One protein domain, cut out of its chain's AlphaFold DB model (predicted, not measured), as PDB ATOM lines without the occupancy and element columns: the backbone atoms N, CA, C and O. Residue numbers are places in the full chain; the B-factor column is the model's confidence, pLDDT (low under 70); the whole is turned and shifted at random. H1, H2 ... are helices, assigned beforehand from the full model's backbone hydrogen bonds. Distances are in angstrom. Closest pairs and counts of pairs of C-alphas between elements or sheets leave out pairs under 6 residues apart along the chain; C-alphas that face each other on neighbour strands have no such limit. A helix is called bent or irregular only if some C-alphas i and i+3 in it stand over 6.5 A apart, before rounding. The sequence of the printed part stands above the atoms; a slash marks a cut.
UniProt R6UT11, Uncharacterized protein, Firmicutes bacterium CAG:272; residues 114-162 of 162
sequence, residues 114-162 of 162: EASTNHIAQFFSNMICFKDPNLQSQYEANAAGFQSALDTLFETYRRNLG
ATOM      1  N   GLU A 114     200.732 220.195 175.236       89.06
ATOM      2  CA  GLU A 114     201.067 220.978 174.045       89.06
ATOM      3  C   GLU A 114     200.824 220.215 172.731       89.06
ATOM      4  O   GLU A 114     200.054 220.671 171.881       89.06
ATOM      5  N   ALA A 115     201.309 218.977 172.640       89.06
ATOM      6  CA  ALA A 115     201.076 218.113 171.484       89.06
ATOM      7  C   ALA A 115     199.589 217.774 171.244       89.06
ATOM      8  O   ALA A 115     199.181 217.526 170.113       89.06
ATOM      9  N   SER A 116     198.764 217.758 172.297       91.88
ATOM     10  CA  SER A 116     197.325 217.444 172.213       91.88
ATOM     11  C   SER A 116     196.442 218.683 172.050       91.88
ATOM     12  O   SER A 116     195.252 218.551 171.786       91.88
ATOM     13  N   THR A 117     197.007 219.884 172.184       93.00
ATOM     14  CA  THR A 117     196.303 221.171 172.030       93.00
ATOM     15  C   THR A 117     196.699 221.886 170.737       93.00
ATOM     16  O   THR A 117     196.522 223.095 170.600       93.00
ATOM     17  N   ASN A 118     197.236 221.129 169.772       93.94
ATOM     18  CA  ASN A 118     197.736 221.638 168.497       93.94
ATOM     19  C   ASN A 118     198.782 222.754 168.686       93.94
ATOM     20  O   ASN A 118     198.782 223.752 167.968       93.94
ATOM     21  N   HIS A 119     199.668 222.582 169.673       92.50
ATOM     22  CA  HIS A 119     200.825 223.444 169.905       92.50
ATOM     23  C   HIS A 119     200.475 224.924 170.179       92.50
ATOM     24  O   HIS A 119     201.281 225.813 169.901       92.50
ATOM     25  N   ILE A 120     199.290 225.225 170.735       91.81
ATOM     26  CA  ILE A 120     198.836 226.615 170.959       91.81
ATOM     27  C   ILE A 120     199.781 227.421 171.870       91.81
ATOM     28  O   ILE A 120     200.043 228.594 171.604       91.81
ATOM     29  N   ALA A 121     200.352 226.808 172.909       87.62
ATOM     30  CA  ALA A 121     201.321 227.484 173.775       87.62
ATOM     31  C   ALA A 121     202.596 227.876 173.000       87.62
ATOM     32  O   ALA A 121     203.106 228.996 173.120       87.62
ATOM     33  N   GLN A 122     203.088 226.972 172.147       88.81
ATOM     34  CA  GLN A 122     204.248 227.235 171.301       88.81
ATOM     35  C   GLN A 122     203.922 228.224 170.174       88.81
ATOM     36  O   GLN A 122     204.799 228.991 169.786       88.81
ATOM     37  N   PHE A 123     202.680 228.266 169.678       93.00
ATOM     38  CA  PHE A 123     202.253 229.194 168.627       93.00
ATOM     39  C   PHE A 123     202.613 230.644 168.974       93.00
ATOM     40  O   PHE A 123     203.343 231.281 168.218       93.00
ATOM     41  N   PHE A 124     202.207 231.145 170.146       88.75
ATOM     42  CA  PHE A 124     202.522 232.521 170.558       88.75
ATOM     43  C   PHE A 124     204.030 232.764 170.693       88.75
ATOM     44  O   PHE A 124     204.536 233.801 170.259       88.75
ATOM     45  N   SER A 125     204.758 231.786 171.236       86.62
ATOM     46  CA  SER A 125     206.216 231.862 171.370       86.62
ATOM     47  C   SER A 125     206.900 231.928 169.998       86.62
ATOM     48  O   SER A 125     207.770 232.768 169.773       86.62
ATOM     49  N   ASN A 126     206.453 231.107 169.045       91.00
ATOM     50  CA  ASN A 126     206.947 231.075 167.672       91.00
ATOM     51  C   ASN A 126     206.677 232.399 166.942       91.00
ATOM     52  O   ASN A 126     207.574 232.891 166.260       91.00
ATOM     53  N   MET A 127     205.499 233.009 167.120       91.44
ATOM     54  CA  MET A 127     205.189 234.315 166.517       91.44
ATOM     55  C   MET A 127     206.206 235.386 166.942       91.44
ATOM     56  O   MET A 127     206.690 236.151 166.108       91.44
ATOM     57  N   ILE A 128     206.605 235.391 168.219       89.38
ATOM     58  CA  ILE A 128     207.626 236.309 168.743       89.38
ATOM     59  C   ILE A 128     209.019 235.944 168.207       89.38
ATOM     60  O   ILE A 128     209.728 236.813 167.695       89.38
ATOM     61  N   CYS A 129     209.415 234.670 168.293       89.25
ATOM     62  CA  CYS A 129     210.739 234.205 167.866       89.25
ATOM     63  C   CYS A 129     210.998 234.449 166.373       89.25
ATOM     64  O   CYS A 129     212.089 234.887 165.999       89.25
ATOM     65  N   PHE A 130     209.997 234.206 165.529       92.88
ATOM     66  CA  PHE A 130     210.081 234.425 164.085       92.88
ATOM     67  C   PHE A 130     209.734 235.855 163.667       92.88
ATOM     68  O   PHE A 130     209.844 236.183 162.486       92.88
ATOM     69  N   LYS A 131     209.401 236.726 164.630       93.19
ATOM     70  CA  LYS A 131     209.050 238.135 164.410       93.19
ATOM     71  C   LYS A 131     207.897 238.297 163.417       93.19
ATOM     72  O   LYS A 131     207.915 239.211 162.592       93.19
ATOM     73  N   ASP A 132     206.918 237.404 163.482       91.94
ATOM     74  CA  ASP A 132     205.760 237.453 162.601       91.94
ATOM     75  C   ASP A 132     204.743 238.480 163.131       91.94
ATOM     76  O   ASP A 132     204.219 238.316 164.237       91.94
ATOM     77  N   PRO A 133     204.447 239.556 162.379       93.62
ATOM     78  CA  PRO A 133     203.527 240.593 162.834       93.62
ATOM     79  C   PRO A 133     202.052 240.179 162.718       93.62
ATOM     80  O   PRO A 133     201.178 240.884 163.217       93.62
ATOM     81  N   ASN A 134     201.746 239.056 162.062       94.81
ATOM     82  CA  ASN A 134     200.386 238.654 161.708       94.81
ATOM     83  C   ASN A 134     199.714 237.810 162.801       94.81
ATOM     84  O   ASN A 134     198.994 236.859 162.500       94.81
ATOM     85  N   LEU A 135     199.945 238.149 164.076       91.62
ATOM     86  CA  LEU A 135     199.422 237.393 165.220       91.62
ATOM     87  C   LEU A 135     197.911 237.179 165.131       91.62
ATOM     88  O   LEU A 135     197.442 236.052 165.257       91.62
ATOM     89  N   GLN A 136     197.163 238.255 164.889       92.69
ATOM     90  CA  GLN A 136     195.707 238.206 164.875       92.69
ATOM     91  C   GLN A 136     195.177 237.291 163.766       92.69
ATOM     92  O   GLN A 136     194.419 236.369 164.047       92.69
ATOM     93  N   SER A 137     195.590 237.511 162.517       95.50
ATOM     94  CA  SER A 137     195.066 236.745 161.382       95.50
ATOM     95  C   SER A 137     195.486 235.276 161.431       95.50
ATOM     96  O   SER A 137     194.689 234.401 161.094       95.50
ATOM     97  N   GLN A 138     196.703 234.975 161.897       93.94
ATOM     98  CA  GLN A 138     197.119 233.588 162.104       93.94
ATOM     99  C   GLN A 138     196.368 232.925 163.253       93.94
ATOM    100  O   GLN A 138     195.992 231.760 163.130       93.94
ATOM    101  N   TYR A 139     196.114 233.643 164.348       94.50
ATOM    102  CA  TYR A 139     195.289 233.114 165.428       94.50
ATOM    103  C   TYR A 139     193.875 232.812 164.927       94.50
ATOM    104  O   TYR A 139     193.402 231.696 165.109       94.50
ATOM    105  N   GLU A 140     193.231 233.745 164.224       96.44
ATOM    106  CA  GLU A 140     191.890 233.554 163.656       96.44
ATOM    107  C   GLU A 140     191.827 232.339 162.716       96.44
ATOM    108  O   GLU A 140     190.888 231.545 162.797       96.44
ATOM    109  N   ALA A 141     192.852 232.139 161.880       95.94
ATOM    110  CA  ALA A 141     192.937 230.991 160.978       95.94
ATOM    111  C   ALA A 141     193.073 229.641 161.712       95.94
ATOM    112  O   ALA A 141     192.609 228.620 161.203       95.94
ATOM    113  N   ASN A 142     193.695 229.625 162.896       95.00
ATOM    114  CA  ASN A 142     193.967 228.405 163.661       95.00
ATOM    115  C   ASN A 142     193.018 228.193 164.856       95.00
ATOM    116  O   ASN A 142     192.960 227.083 165.388       95.00
ATOM    117  N   ALA A 143     192.244 229.205 165.260       95.06
ATOM    118  CA  ALA A 143     191.421 229.201 166.472       95.06
ATOM    119  C   ALA A 143     190.453 228.014 166.532       95.06
ATOM    120  O   ALA A 143     190.351 227.343 167.559       95.06
ATOM    121  N   ALA A 144     189.791 227.699 165.415       96.94
ATOM    122  CA  ALA A 144     188.897 226.546 165.329       96.94
ATOM    123  C   ALA A 144     189.644 225.211 165.524       96.94
ATOM    124  O   ALA A 144     189.123 224.297 166.161       96.94
ATOM    125  N   GLY A 145     190.875 225.109 165.016       96.31
ATOM    126  CA  GLY A 145     191.729 223.935 165.196       96.31
ATOM    127  C   GLY A 145     192.180 223.767 166.646       96.31
ATOM    128  O   GLY A 145     192.093 222.667 167.187       96.31
ATOM    129  N   PHE A 146     192.591 224.860 167.300       95.62
ATOM    130  CA  PHE A 146     192.937 224.843 168.724       95.62
ATOM    131  C   PHE A 146     191.751 224.416 169.593       95.62
ATOM    132  O   PHE A 146     191.902 223.538 170.443       95.62
ATOM    133  N   GLN A 147     190.563 224.976 169.340       95.44
ATOM    134  CA  GLN A 147     189.357 224.616 170.085       95.44
ATOM    135  C   GLN A 147     188.994 223.141 169.886       95.44
ATOM    136  O   GLN A 147     188.783 222.427 170.862       95.44
ATOM    137  N   SER A 148     189.004 222.648 168.644       97.19
ATOM    138  CA  SER A 148     188.700 221.240 168.356       97.19
ATOM    139  C   SER A 148     189.688 220.270 169.017       97.19
ATOM    140  O   SER A 148     189.288 219.182 169.442       97.19
ATOM    141  N   ALA A 149     190.972 220.635 169.089       96.38
ATOM    142  CA  ALA A 149     191.992 219.836 169.763       96.38
ATOM    143  C   ALA A 149     191.749 219.793 171.280       96.38
ATOM    144  O   ALA A 149     191.762 218.718 171.884       96.38
ATOM    145  N   LEU A 150     191.431 220.945 171.879       94.56
ATOM    146  CA  LEU A 150     191.089 221.052 173.296       94.56
ATOM    147  C   LEU A 150     189.831 220.243 173.653       94.56
ATOM    148  O   LEU A 150     189.837 219.501 174.637       94.56
ATOM    149  N   ASP A 151     188.784 220.323 172.831       95.75
ATOM    150  CA  ASP A 151     187.547 219.558 173.027       95.75
ATOM    151  C   ASP A 151     187.824 218.047 172.983       95.75
ATOM    152  O   ASP A 151     187.374 217.294 173.849       95.75
ATOM    153  N   THR A 152     188.644 217.602 172.026       95.75
ATOM    154  CA  THR A 152     189.059 216.194 171.902       95.75
ATOM    155  C   THR A 152     189.844 215.722 173.129       95.75
ATOM    156  O   THR A 152     189.627 214.608 173.624       95.75
ATOM    157  N   LEU A 153     190.743 216.563 173.646       93.25
ATOM    158  CA  LEU A 153     191.507 216.274 174.856       93.25
ATOM    159  C   LEU A 153     190.584 216.128 176.074       93.25
ATOM    160  O   LEU A 153     190.712 215.161 176.830       93.25
ATOM    161  N   PHE A 154     189.617 217.032 176.246       92.69
ATOM    162  CA  PHE A 154     188.659 216.939 177.347       92.69
ATOM    163  C   PHE A 154     187.779 215.694 177.263       92.69
ATOM    164  O   PHE A 154     187.584 215.034 178.287       92.69
ATOM    165  N   GLU A 155     187.299 215.316 176.077       94.50
ATOM    166  CA  GLU A 155     186.546 214.063 175.942       94.50
ATOM    167  C   GLU A 155     187.403 212.832 176.240       94.50
ATOM    168  O   GLU A 155     186.934 211.878 176.866       94.50
ATOM    169  N   THR A 156     188.682 212.864 175.865       90.31
ATOM    170  CA  THR A 156     189.625 211.789 176.191       90.31
ATOM    171  C   THR A 156     189.782 211.634 177.703       90.31
ATOM    172  O   THR A 156     189.726 210.512 178.208       90.31
ATOM    173  N   TYR A 157     189.919 212.735 178.445       88.19
ATOM    174  CA  TYR A 157     189.975 212.673 179.907       88.19
ATOM    175  C   TYR A 157     188.675 212.162 180.522       88.19
ATOM    176  O   TYR A 157     188.725 211.264 181.360       88.19
ATOM    177  N   ARG A 158     187.514 212.662 180.083       90.44
ATOM    178  CA  ARG A 158     186.214 212.203 180.607       90.44
ATOM    179  C   ARG A 158     186.001 210.709 180.402       90.44
ATOM    180  O   ARG A 158     185.510 210.042 181.303       90.44
ATOM    181  N   ARG A 159     186.403 210.177 179.245       88.75
ATOM    182  CA  ARG A 159     186.278 208.748 178.936       88.75
ATOM    183  C   ARG A 159     187.148 207.856 179.825       88.75
ATOM    184  O   ARG A 159     186.763 206.722 180.071       88.75
ATOM    185  N   ASN A 160     188.309 208.343 180.258       78.38
ATOM    186  CA  ASN A 160     189.275 207.561 181.037       78.38
ATOM    187  C   ASN A 160     189.141 207.756 182.559       78.38
ATOM    188  O   ASN A 160     189.822 207.066 183.311       78.38
ATOM    189  N   LEU A 161     188.312 208.705 183.009       67.06
ATOM    190  CA  LEU A 161     188.041 208.994 184.424       67.06
ATOM    191  C   LEU A 161     186.717 208.384 184.934       67.06
ATOM    192  O   LEU A 161     186.372 208.601 186.095       67.06
ATOM    193  N   GLY A 162     185.975 207.665 184.082       47.94
ATOM    194  CA  GLY A 162     184.777 206.891 184.440       47.94
ATOM    195  C   GLY A 162     185.058 205.398 184.497       47.94
ATOM    196  O   GLY A 162     184.356 204.719 185.278       47.94
TER     197      GLY A 162
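AT A GLANCE: This is residues 114 to 162 of the 162 residues of an uncharacterized protein of Firmicutes bacterium CAG:272 (UniProt R6UT11). A long, kinked helix, H2, makes the length of a rod, and the short helix H1 folds back over its first part, as the short arm of an uneven J. Residues 154 to 162, of which 154 to 160 belong to H2, stick out at the far end. The printed part has 49 residues, of which 36 are in two named helices, H1 then H2, with no named strand, and the class is all helix; the whole is loose, with a radius of gyration of the C-alphas of 13.2 A, and spans 44 by 18 by 8 A.

IN THESE COORDINATES: H2, residues 135 to 160, runs 35.3 A from C-alpha 135 at (199.422, 237.393, 165.220) to C-alpha 160 at (189.275, 207.561, 181.037). It has a kink of 50 degrees near residue 142 and is irregular: C-alphas 141 and 144 are 7.4 A apart. H1, residues 120 to 129, begins at C-alpha 120 (198.836, 226.615, 170.959) and measures 14.5 A.

HOW THE PARTS SIT: H2, with residues 135 to 146 alone, only just touches H1, with 3 pairs of C-alphas within 8 A; the closest C-alphas, of Phe 146 and Ile 120, are 6.6 A apart. They form a helical hairpin, opposite ways at a shallow tilt of 29 degrees. O i to N i+4 pairs are within hydrogen-bond range in 20 of 22 cases in H2 and 4 of 6 in H1.

THE WHOLE: The farthest C-alphas, of Lys 131 and Gly 162, are 44.3 A apart. The printed part has no cut, and the link from H1 to H2 is tight. Mean pLDDT of the printed part is 91.0; residues 161 to 162 are under 70.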